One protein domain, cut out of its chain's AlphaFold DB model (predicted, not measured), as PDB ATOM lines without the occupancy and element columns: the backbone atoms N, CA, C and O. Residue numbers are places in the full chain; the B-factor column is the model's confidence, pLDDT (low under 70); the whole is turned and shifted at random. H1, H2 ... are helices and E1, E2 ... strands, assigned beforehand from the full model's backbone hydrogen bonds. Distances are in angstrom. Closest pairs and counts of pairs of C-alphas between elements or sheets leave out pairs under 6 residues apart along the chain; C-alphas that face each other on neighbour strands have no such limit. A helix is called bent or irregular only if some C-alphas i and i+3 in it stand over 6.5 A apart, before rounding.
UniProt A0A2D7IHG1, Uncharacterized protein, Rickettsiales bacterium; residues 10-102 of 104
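AT A GLANCE: This is residues 10 to 102 of the 104 residues of an uncharacterized protein of Rickettsiales bacterium (UniProt A0A2D7IHG1). A twisted antiparallel sheet of four strands is the middle of three layers, with helix H2 over one face and helix H3 over the other; short H1 sits at one end of H2. The 93 printed residues, mixed in class, include H1 E1 H2 E2 E3 H3 E4 along the chain, and the sheet's order is E1 E3 E2 E4. The whole is compact, radius of gyration of the C-alphas 13.1 A, spanning 35 by 28 by 22 A.

IN THESE COORDINATES: Find C-alpha 10 at (-13.649, 32.897, 19.972), where H1, residues 10 to 17, begins. Next come E1, residues 22 to 27, and H2, residues 34 to 49, 22.3 A long. E2, residues 57 to 60, and E3, residues 66 to 71, form a hairpin. H3, residues 74 to 90, 24.9 A long, is irregular, C-alphas 75 and 78 being 8.0 A apart. E4, residues 94 to 97, ends at (-32.991, 43.353, 6.139).

HOW THE PARTS SIT: Look for N 24 and O 69 at 3.0 A between E1 and E3, N 60 and O 66 at 2.8 A between E3 and E2, and N 57 and O 97 at 2.8 A between E2 and E4. E1, H2, E2 and E3, H3, E4 are split strand-helix-strand units, another strand between their two, with right-handed crossovers. H2's height over the sheet is 9.9 A; H3's, on the opposite face, is 8.0 A. The closest C-alphas of H3 and E4 are Ala 88 and Ile 94, 5.4 A. H1 only grazes the sheet and only just touches H2, with 3 pairs of C-alphas within 8 A, the closest Ser 13 and Ile 49, 5.9 A; H2 does so with residue 49 alone. Every O i to N i+4 pair is within hydrogen-bond range in H1 and H2; in H3, 11 of 13.

THE WHOLE: The C-alphas farthest apart, Thr 18 and Ser 31, are 36.9 A apart. The printed part has no cut and no long link, and no printed residue is under 70 in pLDDT.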
ATOM      1  N   ASP A  10     -13.757  33.975  18.983       84.19
ATOM      2  CA  ASP A  10     -13.649  32.897  19.972       84.19
ATOM      3  C   ASP A  10     -14.540  33.169  21.194       84.19
ATOM      4  O   ASP A  10     -15.346  32.326  21.590       84.19
ATOM      5  N   GLU A  11     -14.492  34.391  21.736       85.06
ATOM      6  CA  GLU A  11     -15.351  34.805  22.855       85.06
ATOM      7  C   GLU A  11     -16.837  34.766  22.468       85.06
ATOM      8  O   GLU A  11     -17.696  34.403  23.275       85.06
ATOM      9  N   LEU A  12     -17.161  35.133  21.225       85.69
ATOM     10  CA  LEU A  12     -18.521  35.068  20.699       85.69
ATOM     11  C   LEU A  12     -19.031  33.622  20.675       85.69
ATOM     12  O   LEU A  12     -20.158  33.362  21.102       85.69
ATOM     13  N   SER A  13     -18.186  32.685  20.244       85.12
ATOM     14  CA  SER A  13     -18.498  31.252  20.219       85.12
ATOM     15  C   SER A  13     -18.758  30.704  21.625       85.12
ATOM     16  O   SER A  13     -19.751  30.005  21.846       85.12
ATOM     17  N   GLU A  14     -17.935  31.085  22.607       88.38
ATOM     18  CA  GLU A  14     -18.132  30.717  24.015       88.38
ATOM     19  C   GLU A  14     -19.446  31.269  24.585       88.38
ATOM     20  O   GLU A  14     -20.200  30.553  25.251       88.38
ATOM     21  N   ILE A  15     -19.774  32.533  24.295       87.88
ATOM     22  CA  ILE A  15     -21.032  33.145  24.738       87.88
ATOM     23  C   ILE A  15     -22.227  32.395  24.139       87.88
ATOM     24  O   ILE A  15     -23.175  32.063  24.860       87.88
ATOM     25  N   LEU A  16     -22.179  32.088  22.843       86.62
ATOM     26  CA  LEU A  16     -23.254  31.389  22.140       86.62
ATOM     27  C   LEU A  16     -23.417  29.943  22.629       86.62
ATOM     28  O   LEU A  16     -24.548  29.450  22.708       86.62
ATOM     29  N   ALA A  17     -22.339  29.286  23.074       87.19
ATOM     30  CA  ALA A  17     -22.413  27.970  23.712       87.19
ATOM     31  C   ALA A  17     -23.324  27.975  24.958       87.19
ATOM     32  O   ALA A  17     -24.026  26.991  25.199       87.19
ATOM     33  N   THR A  18     -23.413  29.105  25.672       88.75
ATOM     34  CA  THR A  18     -24.262  29.279  26.869       88.75
ATOM     35  C   THR A  18     -25.739  29.589  26.583       88.75
ATOM     36  O   THR A  18     -26.462  29.997  27.489       88.75
ATOM     37  N   ASN A  19     -26.215  29.395  25.344       86.25
ATOM     38  CA  ASN A  19     -27.588  29.708  24.909       86.25
ATOM     39  C   ASN A  19     -27.966  31.188  25.100       86.25
ATOM     40  O   ASN A  19     -29.135  31.506  25.324       86.25
ATOM     41  N   LYS A  20     -26.989  32.093  25.034       87.75
ATOM     42  CA  LYS A  20     -27.240  33.535  25.073       87.75
ATOM     43  C   LYS A  20     -27.527  34.075  23.678       87.75
ATOM     44  O   LYS A  20     -27.097  33.516  22.672       87.75
ATOM     45  N   VAL A  21     -28.238  35.193  23.655       89.19
ATOM     46  CA  VAL A  21     -28.453  36.015  22.466       89.19
ATOM     47  C   VAL A  21     -27.400  37.110  22.463       89.19
ATOM     48  O   VAL A  21     -27.207  37.783  23.478       89.19
ATOM     49  N   VAL A  22     -26.731  37.297  21.333       89.75
ATOM     50  CA  VAL A  22     -25.748  38.363  21.156       89.75
ATOM     51  C   VAL A  22     -26.263  39.337  20.112       89.75
ATOM     52  O   VAL A  22     -26.562  38.957  18.984       89.75
ATOM     53  N   ILE A  23     -26.357  40.605  20.505       90.88
ATOM     54  CA  ILE A  23     -26.705  41.714  19.619       90.88
ATOM     55  C   ILE A  23     -25.519  42.666  19.595       90.88
ATOM     56  O   ILE A  23     -25.057  43.107  20.648       90.88
ATOM     57  N   PHE A  24     -25.026  42.993  18.405       89.69
ATOM     58  CA  PHE A  24     -23.908  43.918  18.245       89.69
ATOM     59  C   PHE A  24     -24.102  44.827  17.040       89.69
ATOM     60  O   PHE A  24     -24.789  44.487  16.079       89.69
ATOM     61  N   SER A  25     -23.475  46.000  17.099       91.00
ATOM     62  CA  SER A  25     -23.544  47.007  16.046       91.00
ATOM     63  C   SER A  25     -22.283  47.028  15.189       91.00
ATOM     64  O   SER A  25     -21.175  46.954  15.717       91.00
ATOM     65  N   GLN A  26     -22.442  47.249  13.889       90.19
ATOM     66  CA  GLN A  26     -21.360  47.529  12.954       90.19
ATOM     67  C   GLN A  26     -21.720  48.764  12.129       90.19
ATOM     68  O   GLN A  26     -22.789  48.834  11.520       90.19
ATOM     69  N   SER A  27     -20.829  49.752  12.110       89.56
ATOM     70  CA  SER A  27     -21.009  50.938  11.273       89.56
ATOM     71  C   SER A  27     -20.375  50.705   9.911       89.56
ATOM     72  O   SER A  27     -19.226  50.275   9.812       89.56
ATOM     73  N   GLN A  28     -21.124  50.993   8.854       89.56
ATOM     74  CA  GLN A  28     -20.617  50.917   7.490       89.56
ATOM     75  C   GLN A  28     -19.692  52.108   7.200       89.56
ATOM     76  O   GLN A  28     -19.942  53.227   7.647       89.56
ATOM     77  N   SER A  29     -18.640  51.895   6.406       86.56
ATOM     78  CA  SER A  29     -17.842  53.007   5.885       86.56
ATOM     79  C   SER A  29     -18.612  53.767   4.800       86.56
ATOM     80  O   SER A  29     -19.282  53.165   3.962       86.56
ATOM     81  N   TYR A  30     -18.456  55.091   4.747       83.88
ATOM     82  CA  TYR A  30     -19.079  55.936   3.715       83.88
ATOM     83  C   TYR A  30     -18.760  55.505   2.274       83.88
ATOM     84  O   TYR A  30     -19.537  55.768   1.364       83.88
ATOM     85  N   SER A  31     -17.619  54.845   2.068       84.50
ATOM     86  CA  SER A  31     -17.121  54.407   0.763       84.50
ATOM     87  C   SER A  31     -17.678  53.069   0.275       84.50
ATOM     88  O   SER A  31     -17.476  52.724  -0.887       84.50
ATOM     89  N   LYS A  32     -18.338  52.285   1.133       85.31
ATOM     90  CA  LYS A  32     -18.865  50.964   0.760       85.31
ATOM     91  C   LYS A  32     -20.347  51.054   0.429       85.31
ATOM     92  O   LYS A  32     -21.058  51.870   1.001       85.31
ATOM     93  N   TYR A  33     -20.836  50.182  -0.449       89.56
ATOM     94  CA  TYR A  33     -22.272  49.973  -0.637       89.56
ATOM     95  C   TYR A  33     -22.809  49.006   0.427       89.56
ATOM     96  O   TYR A  33     -22.132  48.050   0.804       89.56
ATOM     97  N   HIS A  34     -24.029  49.243   0.915       88.56
ATOM     98  CA  HIS A  34     -24.543  48.538   2.094       88.56
ATOM     99  C   HIS A  34     -24.707  47.033   1.867       88.56
ATOM    100  O   HIS A  34     -24.357  46.261   2.751       88.56
ATOM    101  N   LYS A  35     -25.168  46.595   0.686       90.69
ATOM    102  CA  LYS A  35     -25.295  45.155   0.400       90.69
ATOM    103  C   LYS A  35     -23.939  44.453   0.398       90.69
ATOM    104  O   LYS A  35     -23.813  43.387   0.982       90.69
ATOM    105  N   THR A  36     -22.919  45.073  -0.200       91.44
ATOM    106  CA  THR A  36     -21.548  44.540  -0.209       91.44
ATOM    107  C   THR A  36     -21.003  44.425   1.209       91.44
ATOM    108  O   THR A  36     -20.500  43.376   1.590       91.44
ATOM    109  N   PHE A  37     -21.179  45.475   2.014       92.62
ATOM    110  CA  PHE A  37     -20.790  45.476   3.421       92.62
ATOM    111  C   PHE A  37     -21.480  44.361   4.222       92.62
ATOM    112  O   PHE A  37     -20.828  43.655   4.985       92.62
ATOM    113  N   LEU A  38     -22.791  44.183   4.037       93.38
ATOM    114  CA  LEU A  38     -23.546  43.135   4.718       93.38
ATOM    115  C   LEU A  38     -23.091  41.738   4.295       93.38
ATOM    116  O   LEU A  38     -22.889  40.900   5.165       93.38
ATOM    117  N   LYS A  39     -22.870  41.502   2.996       92.94
ATOM    118  CA  LYS A  39     -22.382  40.215   2.480       92.94
ATOM    119  C   LYS A  39     -21.019  39.857   3.072       92.94
ATOM    120  O   LYS A  39     -20.848  38.754   3.573       92.94
ATOM    121  N   GLU A  40     -20.084  40.810   3.093       92.25
ATOM    122  CA  GLU A  40     -18.777  40.634   3.742       92.25
ATOM    123  C   GLU A  40     -18.930  40.251   5.220       92.25
ATOM    124  O   GLU A  40     -18.300  39.301   5.670       92.25
ATOM    125  N   LYS A  41     -19.785  40.960   5.969       91.50
ATOM    126  CA  LYS A  41     -19.956  40.725   7.410       91.50
ATOM    127  C   LYS A  41     -20.664  39.413   7.727       91.50
ATOM    128  O   LYS A  41     -20.256  38.734   8.661       91.50
ATOM    129  N   ILE A  42     -21.694  39.047   6.966       91.94
ATOM    130  CA  ILE A  42     -22.394  37.765   7.131       91.94
ATOM    131  C   ILE A  42     -21.437  36.600   6.862       91.94
ATOM    132  O   ILE A  42     -21.416  35.650   7.645       91.94
ATOM    133  N   ASN A  43     -20.624  36.694   5.804       90.38
ATOM    134  CA  ASN A  43     -19.617  35.679   5.494       90.38
ATOM    135  C   ASN A  43     -18.552  35.608   6.590       90.38
ATOM    136  O   ASN A  43     -18.303  34.536   7.116       90.38
ATOM    137  N   GLU A  44     -18.004  36.752   7.017       90.25
ATOM    138  CA  GLU A  44     -17.006  36.812   8.090       90.25
ATOM    139  C   GLU A  44     -17.517  36.154   9.379       90.25
ATOM    140  O   GLU A  44     -16.808  35.368   9.996       90.25
ATOM    141  N   ILE A  45     -18.765  36.419   9.768       88.81
ATOM    142  CA  ILE A  45     -19.392  35.756  10.915       88.81
ATOM    143  C   ILE A  45     -19.501  34.246  10.659       88.81
ATOM    144  O   ILE A  45     -19.011  33.451  11.457       88.81
ATOM    145  N   SER A  46     -20.108  33.841   9.544       86.94
ATOM    146  CA  SER A  46     -20.380  32.426   9.257       86.94
ATOM    147  C   SER A  46     -19.093  31.592   9.199       86.94
ATOM    148  O   SER A  46     -19.041  30.510   9.784       86.94
ATOM    149  N   ASP A  47     -18.042  32.133   8.577       88.62
ATOM    150  CA  ASP A  47     -16.742  31.481   8.398       88.62
ATOM    151  C   ASP A  47     -15.966  31.336   9.719       88.62
ATOM    152  O   ASP A  47     -15.172  30.407   9.861       88.62
ATOM    153  N   ASN A  48     -16.184  32.231  10.694       87.25
ATOM    154  CA  ASN A  48     -15.426  32.238  11.950       87.25
ATOM    155  C   ASN A  48     -16.146  31.563  13.127       87.25
ATOM    156  O   ASN A  48     -15.471  31.033  14.005       87.25
ATOM    157  N   ILE A  49     -17.485  31.580  13.184       81.62
ATOM    158  CA  ILE A  49     -18.231  31.074  14.356       81.62
ATOM    159  C   ILE A  49     -19.168  29.890  14.066       81.62
ATOM    160  O   ILE A  49     -19.897  29.471  14.960       81.62
ATOM    161  N   ASN A  50     -19.147  29.327  12.847       81.69
ATOM    162  CA  ASN A  50     -19.989  28.195  12.412       81.69
ATOM    163  C   ASN A  50     -21.477  28.347  12.799       81.69
ATOM    164  O   ASN A  50     -22.154  27.388  13.177       81.69
ATOM    165  N   ILE A  51     -21.976  29.583  12.755       81.25
ATOM    166  CA  ILE A  51     -23.358  29.943  13.069       81.25
ATOM    167  C   ILE A  51     -23.869  30.828  11.942       81.25
ATOM    168  O   ILE A  51     -23.205  31.782  11.534       81.25
ATOM    169  N   SER A  52     -25.062  30.509  11.450       81.75
ATOM    170  CA  SER A  52     -25.727  31.298  10.425       81.75
ATOM    171  C   SER A  52     -26.303  32.585  11.014       81.75
ATOM    172  O   SER A  52     -26.900  32.605  12.092       81.75
ATOM    173  N   VAL A  53     -26.162  33.686  10.278       85.75
ATOM    174  CA  VAL A  53     -26.916  34.915  10.550       85.75
ATOM    175  C   VAL A  53     -28.304  34.737   9.942       85.75
ATOM    176  O   VAL A  53     -28.512  35.038   8.772       85.75
ATOM    177  N   ASN A  54     -29.240  34.188  10.712       87.50
ATOM    178  CA  ASN A  54     -30.609  33.904  10.268       87.50
ATOM    179  C   ASN A  54     -31.637  34.949  10.734       87.50
ATOM    180  O   ASN A  54     -32.740  35.018  10.195       87.50
ATOM    181  N   PHE A  55     -31.287  35.788  11.708       92.88
ATOM    182  CA  PHE A  55     -32.143  36.874  12.177       92.88
ATOM    183  C   PHE A  55     -32.137  38.072  11.222       92.88
ATOM    184  O   PHE A  55     -31.077  38.417  10.691       92.88
ATOM    185  N   PRO A  56     -33.269  38.790  11.076       94.88
ATOM    186  CA  PRO A  56     -33.282  40.064  10.373       94.88
ATOM    187  C   PRO A  56     -32.256  41.044  10.952       94.88
ATOM    188  O   PRO A  56     -32.195  41.277  12.161       94.88
ATOM    189  N   ILE A  57     -31.472  41.656  10.073       95.50
ATOM    190  CA  ILE A  57     -30.487  42.674  10.421       95.50
ATOM    191  C   ILE A  57     -31.209  44.017  10.492       95.50
ATOM    192  O   ILE A  57     -31.828  44.457   9.521       95.50
ATOM    193  N   ILE A  58     -31.108  44.699  11.631       95.94
ATOM    194  CA  ILE A  58     -31.617  46.066  11.763       95.94
ATOM    195  C   ILE A  58     -30.634  46.989  11.060       95.94
ATOM    196  O   ILE A  58     -29.485  47.121  11.476       95.94
ATOM    197  N   ARG A  59     -31.098  47.703  10.045       94.62
ATOM    198  CA  ARG A  59     -30.398  48.845   9.475       94.62
ATOM    199  C   ARG A  59     -30.987  50.129  10.029       94.62
ATOM    200  O   ARG A  59     -32.136  50.466   9.760       94.62
ATOM    201  N   ASN A  60     -30.164  50.893  10.728       93.31
ATOM    202  CA  ASN A  60     -30.436  52.288  11.017       93.31
ATOM    203  C   ASN A  60     -29.946  53.152   9.849       93.31
ATOM    204  O   ASN A  60     -28.747  53.187   9.553       93.31
ATOM    205  N   ARG A  61     -30.877  53.829   9.168       89.06
ATOM    206  CA  ARG A  61     -30.620  54.660   7.981       89.06
ATOM    207  C   ARG A  61     -30.046  56.032   8.356       89.06
ATOM    208  O   ARG A  61     -30.613  57.072   8.032       89.06
ATOM    209  N   THR A  62     -28.913  56.023   9.043       85.06
ATOM    210  CA  THR A  62     -28.081  57.201   9.315       85.06
ATOM    211  C   THR A  62     -27.017  57.382   8.228       85.06
ATOM    212  O   THR A  62     -26.856  56.529   7.353       85.06
ATOM    213  N   SER A  63     -26.286  58.500   8.255       80.06
ATOM    214  CA  SER A  63     -25.117  58.723   7.395       80.06
ATOM    215  C   SER A  63     -23.853  58.670   8.271       80.06
ATOM    216  O   SER A  63     -23.645  59.614   9.035       80.06
ATOM    217  N   PRO A  64     -23.066  57.572   8.259       83.62
ATOM    218  CA  PRO A  64     -23.269  56.337   7.498       83.62
ATOM    219  C   PRO A  64     -24.285  55.400   8.182       83.62
ATOM    220  O   PRO A  64     -24.675  55.628   9.330       83.62
ATOM    221  N   ASN A  65     -24.731  54.345   7.487       90.12
ATOM    222  CA  ASN A  65     -25.672  53.387   8.080       90.12
ATOM    223  C   ASN A  65     -25.006  52.654   9.256       90.12
ATOM    224  O   ASN A  65     -23.835  52.264   9.176       90.12
ATOM    225  N   SER A  66     -25.782  52.385  10.303       93.00
ATOM    226  CA  SER A  66     -25.396  51.455  11.367       93.00
ATOM    227  C   SER A  66     -26.255  50.203  11.278       93.00
ATOM    228  O   SER A  66     -27.474  50.290  11.149       93.00
ATOM    229  N   PHE A  67     -25.623  49.041  11.358       94.38
ATOM    230  CA  PHE A  67     -26.285  47.745  11.300       94.38
ATOM    231  C   PHE A  67     -26.215  47.075  12.657       94.38
ATOM    232  O   PHE A  67     -25.157  47.097  13.279       94.38
ATOM    233  N   PHE A  68     -27.307  46.464  13.099       94.06
ATOM    234  CA  PHE A  68     -27.317  45.610  14.275       94.06
ATOM    235  C   PHE A  68     -27.580  44.180  13.842       94.06
ATOM    236  O   PHE A  68     -28.610  43.874  13.238       94.06
ATOM    237  N   PHE A  69     -26.618  43.327  14.159       93.56
ATOM    238  CA  PHE A  69     -26.674  41.899  13.926       93.56
ATOM    239  C   PHE A  69     -27.153  41.232  15.203       93.56
ATOM    240  O   PHE A  69     -26.709  41.592  16.296       93.56
ATOM    241  N   THR A  70     -28.041  40.259  15.048       93.25
ATOM    242  CA  THR A  70     -28.458  39.381  16.137       93.25
ATOM    243  C   THR A  70     -28.010  37.971  15.807       93.25
ATOM    244  O   THR A  70     -28.259  37.489  14.704       93.25
ATOM    245  N   ILE A  71     -27.331  37.335  16.753       90.00
ATOM    246  CA  ILE A  71     -26.867  35.957  16.639       90.00
ATOM    247  C   ILE A  71     -27.308  35.218  17.895       90.00
ATOM    248  O   ILE A  71     -27.038  35.646  19.020       90.00
ATOM    249  N   SER A  72     -27.994  34.100  17.704       88.31
ATOM    250  CA  SER A  72     -28.335  33.168  18.770       88.31
ATOM    251  C   SER A  72     -28.527  31.774  18.193       88.31
ATOM    252  O   SER A  72     -28.544  31.587  16.981       88.31
ATOM    253  N   LYS A  73     -28.737  30.795  19.072       80.88
ATOM    254  CA  LYS A  73     -29.307  29.509  18.658       80.88
ATOM    255  C   LYS A  73     -30.767  29.689  18.229       80.88
ATOM    256  O   LYS A  73     -31.462  30.558  18.764       80.88
ATOM    257  N   ASP A  74     -31.230  28.816  17.339       79.44
ATOM    258  CA  ASP A  74     -32.554  28.884  16.696       79.44
ATOM    259  C   ASP A  74     -33.737  28.800  17.666       79.44
ATOM    260  O   ASP A  74     -34.836  29.242  17.347       79.44
ATOM    261  N   ILE A  75     -33.521  28.296  18.884       83.50
ATOM    262  CA  ILE A  75     -34.570  28.160  19.908       83.50
ATOM    263  C   ILE A  75     -35.245  29.489  20.285       83.50
ATOM    264  O   ILE A  75     -36.359  29.473  20.795       83.50
ATOM    265  N   TYR A  76     -34.593  30.630  20.033       84.88
ATOM    266  CA  TYR A  76     -35.137  31.963  20.314       84.88
ATOM    267  C   TYR A  76     -35.639  32.690  19.063       84.88
ATOM    268  O   TYR A  76     -35.955  33.882  19.138       84.88
ATOM    269  N   PHE A  77     -35.690  32.007  17.913       88.94
ATOM    270  CA  PHE A  77     -35.927  32.648  16.626       88.94
ATOM    271  C   PHE A  77     -37.205  33.493  16.617       88.94
ATOM    272  O   PHE A  77     -37.158  34.697  16.362       88.94
ATOM    273  N   ASP A  78     -38.338  32.883  16.966       91.31
ATOM    274  CA  ASP A  78     -39.648  33.533  16.895       91.31
ATOM    275  C   ASP A  78     -39.791  34.707  17.871       91.31
ATOM    276  O   ASP A  78     -40.325  35.762  17.512       91.31
ATOM    277  N   GLU A  79     -39.287  34.549  19.098       91.81
ATOM    278  CA  GLU A  79     -39.365  35.575  20.138       91.81
ATOM    279  C   GLU A  79     -38.560  36.817  19.746       91.81
ATOM    280  O   GLU A  79     -39.087  37.934  19.726       91.81
ATOM    281  N   ILE A  80     -37.298  36.620  19.361       92.75
ATOM    282  CA  ILE A  80     -36.420  37.710  18.942       92.75
ATOM    283  C   ILE A  80     -36.950  38.344  17.658       92.75
ATOM    284  O   ILE A  80     -37.025  39.566  17.572       92.75
ATOM    285  N   ASN A  81     -37.382  37.555  16.671       92.81
ATOM    286  CA  ASN A  81     -37.929  38.088  15.423       92.81
ATOM    287  C   ASN A  81     -39.166  38.971  15.676       92.81
ATOM    288  O   ASN A  81     -39.313  40.041  15.083       92.81
ATOM    289  N   SER A  82     -40.034  38.572  16.612       94.31
ATOM    290  CA  SER A  82     -41.166  39.390  17.062       94.31
ATOM    291  C   SER A  82     -40.709  40.712  17.691       94.31
ATOM    292  O   SER A  82     -41.255  41.772  17.371       94.31
ATOM    293  N   LEU A  83     -39.671  40.682  18.535       94.19
ATOM    294  CA  LEU A  83     -39.085  41.883  19.140       94.19
ATOM    295  C   LEU A  83     -38.468  42.822  18.096       94.19
ATOM    296  O   LEU A  83     -38.745  44.022  18.124       94.19
ATOM    297  N   LEU A  84     -37.697  42.292  17.142       93.88
ATOM    298  CA  LEU A  84     -37.076  43.073  16.065       93.88
ATOM    299  C   LEU A  84     -38.136  43.769  15.199       93.88
ATOM    300  O   LEU A  84     -38.014  44.960  14.909       93.88
ATOM    301  N   LYS A  85     -39.221  43.062  14.848       93.62
ATOM    302  CA  LYS A  85     -40.366  43.629  14.113       93.62
ATOM    303  C   LYS A  85     -41.057  44.749  14.889       93.62
ATOM    304  O   LYS A  85     -41.338  45.803  14.320       93.62
ATOM    305  N   LYS A  86     -41.294  44.559  16.191       93.94
ATOM    306  CA  LYS A  86     -41.868  45.604  17.058       93.94
ATOM    307  C   LYS A  86     -40.966  46.836  17.131       93.94
ATOM    308  O   LYS A  86     -41.466  47.950  17.008       93.94
ATOM    309  N   TYR A  87     -39.658  46.635  17.291       92.06
ATOM    310  CA  TYR A  87     -38.679  47.719  17.324       92.06
ATOM    311  C   TYR A  87     -38.675  48.518  16.014       92.06
ATOM    312  O   TYR A  87     -38.783  49.742  16.039       92.06
ATOM    313  N   ALA A  88     -38.627  47.839  14.864       91.88
ATOM    314  CA  ALA A  88     -38.648  48.495  13.557       91.88
ATOM    315  C   ALA A  88     -39.932  49.305  13.319       91.88
ATOM    316  O   ALA A  88     -39.863  50.428  12.829       91.88
ATOM    317  N   ASN A  89     -41.091  48.790  13.743       90.19
ATOM    318  CA  ASN A  89     -42.366  49.508  13.625       90.19
ATOM    319  C   ASN A  89     -42.423  50.793  14.468       90.19
ATOM    320  O   ASN A  89     -43.187  51.699  14.144       90.19
ATOM    321  N   PHE A  90     -41.644  50.878  15.549       90.94
ATOM    322  CA  PHE A  90     -41.628  52.049  16.425       90.94
ATOM    323  C   PHE A  90     -40.710  53.170  15.908       90.94
ATOM    324  O   PHE A  90     -40.889  54.336  16.264       90.94
ATOM    325  N   HIS A  91     -39.734  52.847  15.054       88.88
ATOM    326  CA  HIS A  91     -38.695  53.780  14.624       88.88
ATOM    327  C   HIS A  91     -38.679  53.970  13.101       88.88
ATOM    328  O   HIS A  91     -38.196  53.121  12.362       88.88
ATOM    329  N   GLY A  92     -39.104  55.145  12.623       83.88
ATOM    330  CA  GLY A  92     -39.245  55.425  11.182       83.88
ATOM    331  C   GLY A  92     -37.956  55.407  10.343       83.88
ATOM    332  O   GLY A  92     -38.031  55.345   9.120       83.88
ATOM    333  N   ASN A  93     -36.777  55.434  10.973       89.25
ATOM    334  CA  ASN A  93     -35.475  55.378  10.288       89.25
ATOM    335  C   ASN A  93     -34.860  53.970  10.268       89.25
ATOM    336  O   ASN A  93     -33.714  53.801   9.841       89.25
ATOM    337  N   ILE A  94     -35.596  52.971  10.756       94.00
ATOM    338  CA  ILE A  94     -35.157  51.582  10.813       94.00
ATOM    339  C   ILE A  94     -35.724  50.798   9.630       94.00
ATOM    340  O   ILE A  94     -36.890  50.920   9.269       94.00
ATOM    341  N   GLU A  95     -34.879  49.960   9.047       93.81
ATOM    342  CA  GLU A  95     -35.225  48.968   8.037       93.81
ATOM    343  C   GLU A  95     -34.790  47.589   8.550       93.81
ATOM    344  O   GLU A  95     -33.698  47.455   9.103       93.81
ATOM    345  N   LEU A  96     -35.630  46.565   8.383       94.62
ATOM    346  CA  LEU A  96     -35.235  45.175   8.629       94.62
ATOM    347  C   LEU A  96     -34.794  44.547   7.313       94.62
ATOM    348  O   LEU A  96     -35.559  44.522   6.352       94.62
ATOM    349  N   ILE A  97     -33.570  44.037   7.290       94.12
ATOM    350  CA  ILE A  97     -32.991  43.353   6.139       94.12
ATOM    351  C   ILE A  97     -32.953  41.870   6.456       94.12
ATOM    352  O   ILE A  97     -32.336  41.460   7.435       94.12
ATOM    353  N   ASP A  98     -33.600  41.067   5.624       92.12
ATOM    354  CA  ASP A  98     -33.498  39.619   5.731       92.12
ATOM    355  C   ASP A  98     -32.141  39.164   5.147       92.12
ATOM    356  O   ASP A  98     -31.842  39.460   3.982       92.12
ATOM    357  N   PRO A  99     -31.284  38.516   5.963       88.00
ATOM    358  CA  PRO A  99     -29.932  38.132   5.568       88.00
ATOM    359  C   PRO A  99     -29.900  37.117   4.419       88.00
ATOM    360  O   PRO A  99     -28.922  37.106   3.671       88.00
ATOM    361  N   LEU A 100     -30.963  36.326   4.220       83.19
ATOM    362  CA  LEU A 100     -31.027  35.324   3.152       83.19
ATOM    363  C   LEU A 100     -30.983  35.971   1.758       83.19
ATOM    364  O   LEU A 100     -30.317  35.458   0.864       83.19
ATOM    365  N   PHE A 101     -31.576  37.160   1.591       83.19
ATOM    366  CA  PHE A 101     -31.556  37.907   0.321       83.19
ATOM    367  C   PHE A 101     -30.256  38.694   0.074       83.19
ATOM    368  O   PHE A 101     -30.140  39.406  -0.927       83.19
ATOM    369  N   ILE A 102     -29.288  38.636   0.995       82.31
ATOM    370  CA  ILE A 102     -27.964  39.261   0.829       82.31
ATOM    371  C   ILE A 102     -26.935  38.256   0.303       82.31
ATOM    372  O   ILE A 102     -25.978  38.645  -0.376       82.31
TER     373      ILE A 102